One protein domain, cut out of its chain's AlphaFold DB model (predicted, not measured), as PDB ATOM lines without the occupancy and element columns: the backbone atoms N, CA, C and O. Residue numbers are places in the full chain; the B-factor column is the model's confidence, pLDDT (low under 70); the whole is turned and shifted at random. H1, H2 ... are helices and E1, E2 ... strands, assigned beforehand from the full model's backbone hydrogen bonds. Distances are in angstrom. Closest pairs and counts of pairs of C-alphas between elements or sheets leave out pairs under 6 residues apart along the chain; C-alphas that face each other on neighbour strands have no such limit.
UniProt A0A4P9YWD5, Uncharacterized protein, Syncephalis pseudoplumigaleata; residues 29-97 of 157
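AT A GLANCE: This is residues 29 to 97 of the 157 residues of an uncharacterized protein of Syncephalis pseudoplumigaleata (UniProt A0A4P9YWD5). A small sheet of three strands, with helix H1 grazing it, makes one end of the domain; residues 73 to 84 run out from it as a long arm to a separate two-stranded hairpin, E4 and E5, at the other end. The printed part has 69 residues with one named helix and five named strands, in the order H1 E1 E2 E3 E4 E5. Both sheets, E1 - E3 - E2 and E4 - E5, are antiparallel, and the class is mixed, helices and strands. The whole is loose, with a radius of gyration of the C-alphas of 15.9 A, and only just elongated, spanning 45 by 23 by 22 A.

IN THESE COORDINATES: In the larger sheet, E1 is residues 48 to 52, 12.7 A long, E3 is residues 69 to 72 and E2 is residues 64 to 66. H1, residues 29 to 44, is 23.6 A long and begins at C-alpha 29 (137.439, 108.885, 102.829). E4 is residues 85 to 88, and E5, residues 93 to 96, ends at C-alpha 96 (140.429, 86.620, 89.251).

HOW THE PARTS SIT: E3 is the inner strand. It is antiparallel to E1 at 156 degrees, with N 50 and O 70 2.8 A apart. E2 and E3 form a hairpin, with N 66 and O 69 2.9 A apart. H1 is on this sheet but only grazes it, with residues 38 to 43; the closest C-alphas of H1 and E2 are those of Ser 39 and Met 66, 6.5 A apart. In H1, 10 of 12 O i to N i+4 pairs are within hydrogen-bond range. In the hairpin of E4 and E5, N 95 and O 86 are 2.8 A apart. H1 is apart from E4 and E5.

THE WHOLE: The C-alphas farthest apart, those of Asp 51 and Ala 97, are 46.0 A apart. The printed part has no cut. The links E1 to E2 and E3 to E4 are long, and residues 88 to 93 stand free. Residues 29 to 30 have pLDDT under 70.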
ATOM      1  N   SER A  29     136.320 107.998 103.181       51.81
ATOM      2  CA  SER A  29     137.439 108.885 102.829       51.81
ATOM      3  C   SER A  29     137.779 108.932 101.333       51.81
ATOM      4  O   SER A  29     138.156 109.990 100.843       51.81
ATOM      5  N   ILE A  30     137.642 107.823 100.601       61.22
ATOM      6  CA  ILE A  30     137.966 107.737  99.164       61.22
ATOM      7  C   ILE A  30     136.769 108.201  98.319       61.22
ATOM      8  O   ILE A  30     136.933 108.780  97.247       61.22
ATOM      9  N   THR A  31     135.550 108.036  98.836       71.81
ATOM     10  CA  THR A  31     134.329 108.449  98.129       71.81
ATOM     11  C   THR A  31     134.128 109.968  98.066       71.81
ATOM     12  O   THR A  31     133.577 110.462  97.086       71.81
ATOM     13  N   LEU A  32     134.603 110.731  99.059       81.25
ATOM     14  CA  LEU A  32     134.445 112.191  99.106       81.25
ATOM     15  C   LEU A  32     135.033 112.932  97.891       81.25
ATOM     16  O   LEU A  32     134.286 113.688  97.268       81.25
ATOM     17  N   PRO A  33     136.312 112.741  97.506       87.12
ATOM     18  CA  PRO A  33     136.865 113.420  96.334       87.12
ATOM     19  C   PRO A  33     136.139 113.024  95.045       87.12
ATOM     20  O   PRO A  33     135.873 113.886  94.212       87.12
ATOM     21  N   LEU A  34     135.739 111.757  94.896       87.62
ATOM     22  CA  LEU A  34     134.977 111.303  93.730       87.62
ATOM     23  C   LEU A  34     133.609 111.998  93.639       87.62
ATOM     24  O   LEU A  34     133.216 112.476  92.573       87.62
ATOM     25  N   LEU A  35     132.884 112.083  94.757       84.88
ATOM     26  CA  LEU A  35     131.591 112.764  94.827       84.88
ATOM     27  C   LEU A  35     131.728 114.272  94.610       84.88
ATOM     28  O   LEU A  35     130.883 114.866  93.939       84.88
ATOM     29  N   PHE A  36     132.798 114.878  95.127       88.50
ATOM     30  CA  PHE A  36     133.123 116.276  94.871       88.50
ATOM     31  C   PHE A  36     133.360 116.521  93.380       88.50
ATOM     32  O   PHE A  36     132.688 117.367  92.798       88.50
ATOM     33  N   ILE A  37     134.241 115.742  92.742       91.00
ATOM     34  CA  ILE A  37     134.550 115.862  91.310       91.00
ATOM     35  C   ILE A  37     133.285 115.680  90.476       91.00
ATOM     36  O   ILE A  37     133.006 116.497  89.602       91.00
ATOM     37  N   ARG A  38     132.477 114.657  90.778       89.25
ATOM     38  CA  ARG A  38     131.194 114.440  90.101       89.25
ATOM     39  C   ARG A  38     130.281 115.655  90.232       89.25
ATOM     40  O   ARG A  38     129.713 116.080  89.236       89.25
ATOM     41  N   SER A  39     130.122 116.189  91.441       89.00
ATOM     42  CA  SER A  39     129.221 117.319  91.698       89.00
ATOM     43  C   SER A  39     129.718 118.597  91.024       89.00
ATOM     44  O   SER A  39     128.934 119.338  90.438       89.00
ATOM     45  N   TYR A  40     131.031 118.829  91.053       91.25
ATOM     46  CA  TYR A  40     131.677 119.952  90.389       91.25
ATOM     47  C   TYR A  40     131.499 119.879  88.870       91.25
ATOM     48  O   TYR A  40     130.988 120.822  88.266       91.25
ATOM     49  N   LEU A  41     131.851 118.743  88.256       92.25
ATOM     50  CA  LEU A  41     131.712 118.530  86.815       92.25
ATOM     51  C   LEU A  41     130.253 118.601  86.375       92.25
ATOM     52  O   LEU A  41     129.956 119.253  85.378       92.25
ATOM     53  N   ALA A  42     129.334 117.999  87.129       90.44
ATOM     54  CA  ALA A  42     127.913 118.048  86.818       90.44
ATOM     55  C   ALA A  42     127.352 119.476  86.874       90.44
ATOM     56  O   ALA A  42     126.566 119.850  86.010       90.44
ATOM     57  N   ASN A  43     127.787 120.296  87.835       90.06
ATOM     58  CA  ASN A  43     127.376 121.698  87.919       90.06
ATOM     59  C   ASN A  43     128.002 122.571  86.812       90.06
ATOM     60  O   ASN A  43     127.346 123.474  86.283       90.06
ATOM     61  N   ALA A  44     129.262 122.302  86.454       90.75
ATOM     62  CA  ALA A  44     129.974 123.007  85.389       90.75
ATOM     63  C   ALA A  44     129.430 122.666  83.991       90.75
ATOM     64  O   ALA A  44     129.368 123.534  83.128       90.75
ATOM     65  N   THR A  45     129.002 121.419  83.782       92.06
ATOM     66  CA  THR A  45     128.471 120.899  82.506       92.06
ATOM     67  C   THR A  45     126.944 120.792  82.496       92.06
ATOM     68  O   THR A  45     126.373 120.010  81.735       92.06
ATOM     69  N   ALA A  46     126.273 121.537  83.376       90.44
ATOM     70  CA  ALA A  46     124.823 121.517  83.501       90.44
ATOM     71  C   ALA A  46     124.154 122.002  82.206       90.44
ATOM     72  O   ALA A  46     124.429 123.111  81.749       90.44
ATOM     73  N   THR A  47     123.247 121.201  81.649       88.94
ATOM     74  CA  THR A  47     122.408 121.600  80.509       88.94
ATOM     75  C   THR A  47     121.207 122.410  80.971       88.94
ATOM     76  O   THR A  47     120.853 123.401  80.338       88.94
ATOM     77  N   GLN A  48     120.603 122.018  82.096       86.19
ATOM     78  CA  GLN A  48     119.465 122.706  82.699       86.19
ATOM     79  C   GLN A  48     119.608 122.792  84.219       86.19
ATOM     80  O   GLN A  48     120.182 121.910  84.866       86.19
ATOM     81  N   ARG A  49     119.074 123.879  84.789       88.88
ATOM     82  CA  ARG A  49     119.011 124.133  86.233       88.88
ATOM     83  C   ARG A  49     117.570 124.463  86.603       88.88
ATOM     84  O   ARG A  49     117.027 125.441  86.100       88.88
ATOM     85  N   GLY A  50     116.980 123.645  87.461       86.56
ATOM     86  CA  GLY A  50     115.590 123.755  87.879       86.56
ATOM     87  C   GLY A  50     115.418 124.263  89.309       86.56
ATOM     88  O   GLY A  50     116.188 125.084  89.829       86.56
ATOM     89  N   ASP A  51     114.376 123.740  89.943       89.00
ATOM     90  CA  ASP A  51     113.950 124.130  91.277       89.00
ATOM     91  C   ASP A  51     114.945 123.743  92.368       89.00
ATOM     92  O   ASP A  51     115.904 122.987  92.176       89.00
ATOM     93  N   THR A  52     114.733 124.333  93.539       91.88
ATOM     94  CA  THR A  52     115.485 123.992  94.739       91.88
ATOM     95  C   THR A  52     115.103 122.614  95.250       91.88
ATOM     96  O   THR A  52     113.921 122.303  95.352       91.88
ATOM     97  N   CYS A  53     116.095 121.829  95.649       91.56
ATOM     98  CA  CYS A  53     115.903 120.467  96.136       91.56
ATOM     99  C   CYS A  53     116.765 120.210  97.376       91.56
ATOM    100  O   CYS A  53     117.794 120.856  97.582       91.56
ATOM    101  N   LYS A  54     116.368 119.245  98.208       90.75
ATOM    102  CA  LYS A  54     117.190 118.731  99.320       90.75
ATOM    103  C   LYS A  54     117.684 117.310  99.076       90.75
ATOM    104  O   LYS A  54     118.700 116.912  99.639       90.75
ATOM    105  N   ARG A  55     116.959 116.534  98.270       87.25
ATOM    106  CA  ARG A  55     117.258 115.132  97.956       87.25
ATOM    107  C   ARG A  55     117.039 114.868  96.476       87.25
ATOM    108  O   ARG A  55     116.175 115.482  95.864       87.25
ATOM    109  N   ASP A  56     117.747 113.878  95.941       85.31
ATOM    110  CA  ASP A  56     117.600 113.448  94.543       85.31
ATOM    111  C   ASP A  56     116.162 113.040  94.184       85.31
ATOM    112  O   ASP A  56     115.750 113.194  93.042       85.31
ATOM    113  N   ALA A  57     115.386 112.548  95.154       86.62
ATOM    114  CA  ALA A  57     113.996 112.137  94.950       86.62
ATOM    115  C   ALA A  57     113.024 113.303  94.681       86.62
ATOM    116  O   ALA A  57     111.899 113.058  94.261       86.62
ATOM    117  N   GLU A  58     113.432 114.545  94.952       88.62
ATOM    118  CA  GLU A  58     112.615 115.751  94.733       88.62
ATOM    119  C   GLU A  58     112.772 116.299  93.305       88.62
ATOM    120  O   GLU A  58     112.027 117.189  92.908       88.62
ATOM    121  N   CYS A  59     113.719 115.763  92.531       87.75
ATOM    122  CA  CYS A  59     113.981 116.164  91.156       87.75
ATOM    123  C   CYS A  59     113.358 115.179  90.161       87.75
ATOM    124  O   CYS A  59     113.433 113.960  90.336       87.75
ATOM    125  N   GLU A  60     112.776 115.701  89.080       88.19
ATOM    126  CA  GLU A  60     112.271 114.871  87.989       88.19
ATOM    127  C   GLU A  60     113.438 114.278  87.188       88.19
ATOM    128  O   GLU A  60     114.398 114.968  86.827       88.19
ATOM    129  N   LYS A  61     113.384 112.973  86.909       84.19
ATOM    130  CA  LYS A  61     114.424 112.307  86.114       84.19
ATOM    131  C   LYS A  61     114.393 112.870  84.685       84.19
ATOM    132  O   LYS A  61     113.310 112.971  84.122       84.19
ATOM    133  N   PRO A  62     115.550 113.179  84.073       84.25
ATOM    134  CA  PRO A  62     116.894 112.685  84.397       84.25
ATOM    135  C   PRO A  62     117.732 113.577  85.332       84.25
ATOM    136  O   PRO A  62     118.916 113.279  85.529       84.25
ATOM    137  N   SER A  63     117.155 114.645  85.889       87.25
ATOM    138  CA  SER A  63     117.866 115.585  86.759       87.25
ATOM    139  C   SER A  63     118.132 115.005  88.154       87.25
ATOM    140  O   SER A  63     117.440 114.102  88.626       87.25
ATOM    141  N   VAL A  64     119.190 115.492  88.799       89.00
ATOM    142  CA  VAL A  64     119.624 115.063  90.136       89.00
ATOM    143  C   VAL A  64     119.832 116.274  91.031       89.00
ATOM    144  O   VAL A  64     120.138 117.366  90.547       89.00
ATOM    145  N   CYS A  65     119.671 116.090  92.338       88.81
ATOM    146  CA  CYS A  65     119.784 117.179  93.285       88.81
ATOM    147  C   CYS A  65     121.249 117.426  93.635       88.81
ATOM    148  O   CYS A  65     121.893 116.634  94.323       88.81
ATOM    149  N   MET A  66     121.789 118.554  93.186       87.94
ATOM    150  CA  MET A  66     123.168 118.939  93.461       87.94
ATOM    151  C   MET A  66     123.223 120.389  93.912       87.94
ATOM    152  O   MET A  66     122.649 121.274  93.285       87.94
ATOM    153  N   VAL A  67     123.923 120.639  95.022       84.50
ATOM    154  CA  VAL A  67     124.104 121.995  95.578       84.50
ATOM    155  C   VAL A  67     122.756 122.717  95.783       84.50
ATOM    156  O   VAL A  67     122.617 123.917  95.567       84.50
ATOM    157  N   GLY A  68     121.727 121.965  96.181       87.81
ATOM    158  CA  GLY A  68     120.401 122.509  96.458       87.81
ATOM    159  C   GLY A  68     119.559 122.842  95.226       87.81
ATOM    160  O   GLY A  68     118.553 123.530  95.376       87.81
ATOM    161  N   ARG A  69     119.946 122.395  94.023       91.19
ATOM    162  CA  ARG A  69     119.205 122.596  92.768       91.19
ATOM    163  C   ARG A  69     119.086 121.302  91.970       91.19
ATOM    164  O   ARG A  69     120.006 120.486  91.973       91.19
ATOM    165  N   CYS A  70     117.979 121.136  91.255       92.50
ATOM    166  CA  CYS A  70     117.845 120.065  90.276       92.50
ATOM    167  C   CYS A  70     118.680 120.409  89.044       92.50
ATOM    168  O   CYS A  70     118.426 121.410  88.372       92.50
ATOM    169  N   ILE A  71     119.708 119.609  88.780       92.50
ATOM    170  CA  ILE A  71     120.640 119.824  87.677       92.50
ATOM    171  C   ILE A  71     120.567 118.634  86.728       92.50
ATOM    172  O   ILE A  71     120.681 117.477  87.142       92.50
ATOM    173  N   GLU A  72     120.404 118.927  85.443       92.31
ATOM    174  CA  GLU A  72     120.562 117.952  84.371       92.31
ATOM    175  C   GLU A  72     121.990 118.033  83.814       92.31
ATOM    176  O   GLU A  72     122.478 119.111  83.474       92.31
ATOM    177  N   SER A  73     122.689 116.897  83.761       89.44
ATOM    178  CA  SER A  73     124.049 116.793  83.222       89.44
ATOM    179  C   SER A  73     124.313 115.386  82.678       89.44
ATOM    180  O   SER A  73     123.770 114.387  83.163       89.44
ATOM    181  N   TYR A  74     125.217 115.301  81.702       89.06
ATOM    182  CA  TYR A  74     125.758 114.046  81.171       89.06
ATOM    183  C   TYR A  74     126.872 113.441  82.037       89.06
ATOM    184  O   TYR A  74     127.384 112.369  81.726       89.06
ATOM    185  N   THR A  75     127.241 114.086  83.145       89.25
ATOM    186  CA  THR A  75     128.258 113.568  84.067       89.25
ATOM    187  C   THR A  75     127.741 112.325  84.802       89.25
ATOM    188  O   THR A  75     126.833 112.407  85.637       89.25
ATOM    189  N   ARG A  76     128.335 111.156  84.529       84.38
ATOM    190  CA  ARG A  76     127.979 109.863  85.143       84.38
ATOM    191  C   ARG A  76     129.201 109.206  85.785       84.38
ATOM    192  O   ARG A  76     130.327 109.415  85.352       84.38
ATOM    193  N   LEU A  77     128.960 108.422  86.834       85.38
ATOM    194  CA  LEU A  77     129.975 107.537  87.403       85.38
ATOM    195  C   LEU A  77     129.939 106.210  86.651       85.38
ATOM    196  O   LEU A  77     128.854 105.710  86.357       85.38
ATOM    197  N   HIS A  78     131.113 105.649  86.393       84.19
ATOM    198  CA  HIS A  78     131.278 104.305  85.864       84.19
ATOM    199  C   HIS A  78     132.138 103.503  86.837       84.19
ATOM    200  O   HIS A  78     133.051 104.057  87.453       84.19
ATOM    201  N   GLU A  79     131.837 102.219  86.997       80.88
ATOM    202  CA  GLU A  79     132.651 101.338  87.828       80.88
ATOM    203  C   GLU A  79     134.029 101.154  87.190       80.88
ATOM    204  O   GLU A  79     134.154 100.954  85.980       80.88
ATOM    205  N   SER A  80     135.074 101.261  88.003       83.94
ATOM    206  CA  SER A  80     136.454 101.103  87.559       83.94
ATOM    207  C   SER A  80     137.184 100.180  88.526       83.94
ATOM    208  O   SER A  80     137.605 100.601  89.603       83.94
ATOM    209  N   TYR A  81     137.322  98.918  88.140       86.25
ATOM    210  CA  TYR A  81     138.179  97.932  88.792       86.25
ATOM    211  C   TYR A  81     139.121  97.315  87.750       86.25
ATOM    212  O   TYR A  81     138.958  97.528  86.547       86.25
ATOM    213  N   GLY A  82     140.159  96.612  88.209       87.81
ATOM    214  CA  GLY A  82     141.134  95.988  87.316       87.81
ATOM    215  C   GLY A  82     140.465  94.997  86.361       87.81
ATOM    216  O   GLY A  82     139.657  94.182  86.788       87.81
ATOM    217  N   THR A  83     140.804  95.045  85.072       92.31
ATOM    218  CA  THR A  83     140.167  94.217  84.028       92.31
ATOM    219  C   THR A  83     140.484  92.721  84.128       92.31
ATOM    220  O   THR A  83     139.938  91.935  83.358       92.31
ATOM    221  N   GLY A  84     141.377  92.322  85.040       93.62
ATOM    222  CA  GLY A  84     141.606  90.921  85.401       93.62
ATOM    223  C   GLY A  84     140.684  90.408  86.508       93.62
ATOM    224  O   GLY A  84     140.703  89.215  86.812       93.62
ATOM    225  N   LEU A  85     139.891  91.292  87.117       91.69
ATOM    226  CA  LEU A  85     138.912  90.970  88.147       91.69
ATOM    227  C   LEU A  85     137.506  90.975  87.549       91.69
ATOM    228  O   LEU A  85     137.188  91.797  86.693       91.69
ATOM    229  N   GLU A  86     136.655  90.088  88.046       90.75
ATOM    230  CA  GLU A  86     135.241  90.019  87.690       90.75
ATOM    231  C   GLU A  86     134.405  89.863  88.960       90.75
ATOM    232  O   GLU A  86     134.788  89.135  89.879       90.75
ATOM    233  N   PHE A  87     133.281  90.577  89.047       87.31
ATOM    234  CA  PHE A  87     132.361  90.440  90.171       87.31
ATOM    235  C   PHE A  87     131.385  89.292  89.917       87.31
ATOM    236  O   PHE A  87     130.544  89.371  89.020       87.31
ATOM    237  N   ASP A  88     131.453  88.249  90.740       88.12
ATOM    238  CA  ASP A  88     130.482  87.166  90.686       88.12
ATOM    239  C   ASP A  88     129.224  87.558  91.473       88.12
ATOM    240  O   ASP A  88     129.196  87.516  92.706       88.12
ATOM    241  N   SER A  89     128.161  87.921  90.753       85.88
ATOM    242  CA  SER A  89     126.883  88.335  91.341       85.88
ATOM    243  C   SER A  89     126.141  87.211  92.070       85.88
ATOM    244  O   SER A  89     125.339  87.495  92.958       85.88
ATOM    245  N   SER A  90     126.419  85.946  91.739       90.38
ATOM    246  CA  SER A  90     125.796  84.793  92.394       90.38
ATOM    247  C   SER A  90     126.409  84.519  93.765       90.38
ATOM    248  O   SER A  90     125.709  84.127  94.698       90.38
ATOM    249  N   ARG A  91     127.719  84.758  93.896       86.00
ATOM    250  CA  ARG A  91     128.481  84.481  95.118       86.00
ATOM    251  C   ARG A  91     128.795  85.728  95.945       86.00
ATOM    252  O   ARG A  91     129.152  85.606  97.114       86.00
ATOM    253  N   GLY A  92     128.634  86.916  95.368       84.62
ATOM    254  CA  GLY A  92     128.811  88.199  96.044       84.62
ATOM    255  C   GLY A  92     130.270  88.575  96.315       84.62
ATOM    256  O   GLY A  92     130.526  89.342  97.241       84.62
ATOM    257  N   TYR A  93     131.228  88.045  95.548       85.00
ATOM    258  CA  TYR A  93     132.651  88.373  95.690       85.00
ATOM    259  C   TYR A  93     133.367  88.493  94.342       85.00
ATOM    260  O   TYR A  93     132.903  87.992  93.320       85.00
ATOM    261  N   PHE A  94     134.518  89.168  94.353       88.00
ATOM    262  CA  PHE A  94     135.376  89.308  93.178       88.00
ATOM    263  C   PHE A  94     136.231  88.060  92.968       88.00
ATOM    264  O   PHE A  94     136.818  87.530  93.914       88.00
ATOM    265  N   VAL A  95     136.336  87.624  91.718       92.06
ATOM    266  CA  VAL A  95     137.205  86.533  91.277       92.06
ATOM    267  C   VAL A  95     138.262  87.053  90.314       92.06
ATOM    268  O   VAL A  95     138.052  88.038  89.607       92.06
ATOM    269  N   VAL A  96     139.412  86.380  90.279       94.69
ATOM    270  CA  VAL A  96     140.429  86.620  89.251       94.69
ATOM    271  C   VAL A  96     140.002  85.867  87.994       94.69
ATOM    272  O   VAL A  96     140.109  84.644  87.942       94.69
ATOM    273  N   ALA A  97     139.494  86.601  87.007       93.31
ATOM    274  CA  ALA A  97     139.098  86.053  85.713       93.31
ATOM    275  C   ALA A  97     140.306  85.889  84.778       93.31
ATOM    276  O   ALA A  97     140.392  84.918  84.031       93.31
TER     277      ALA A  97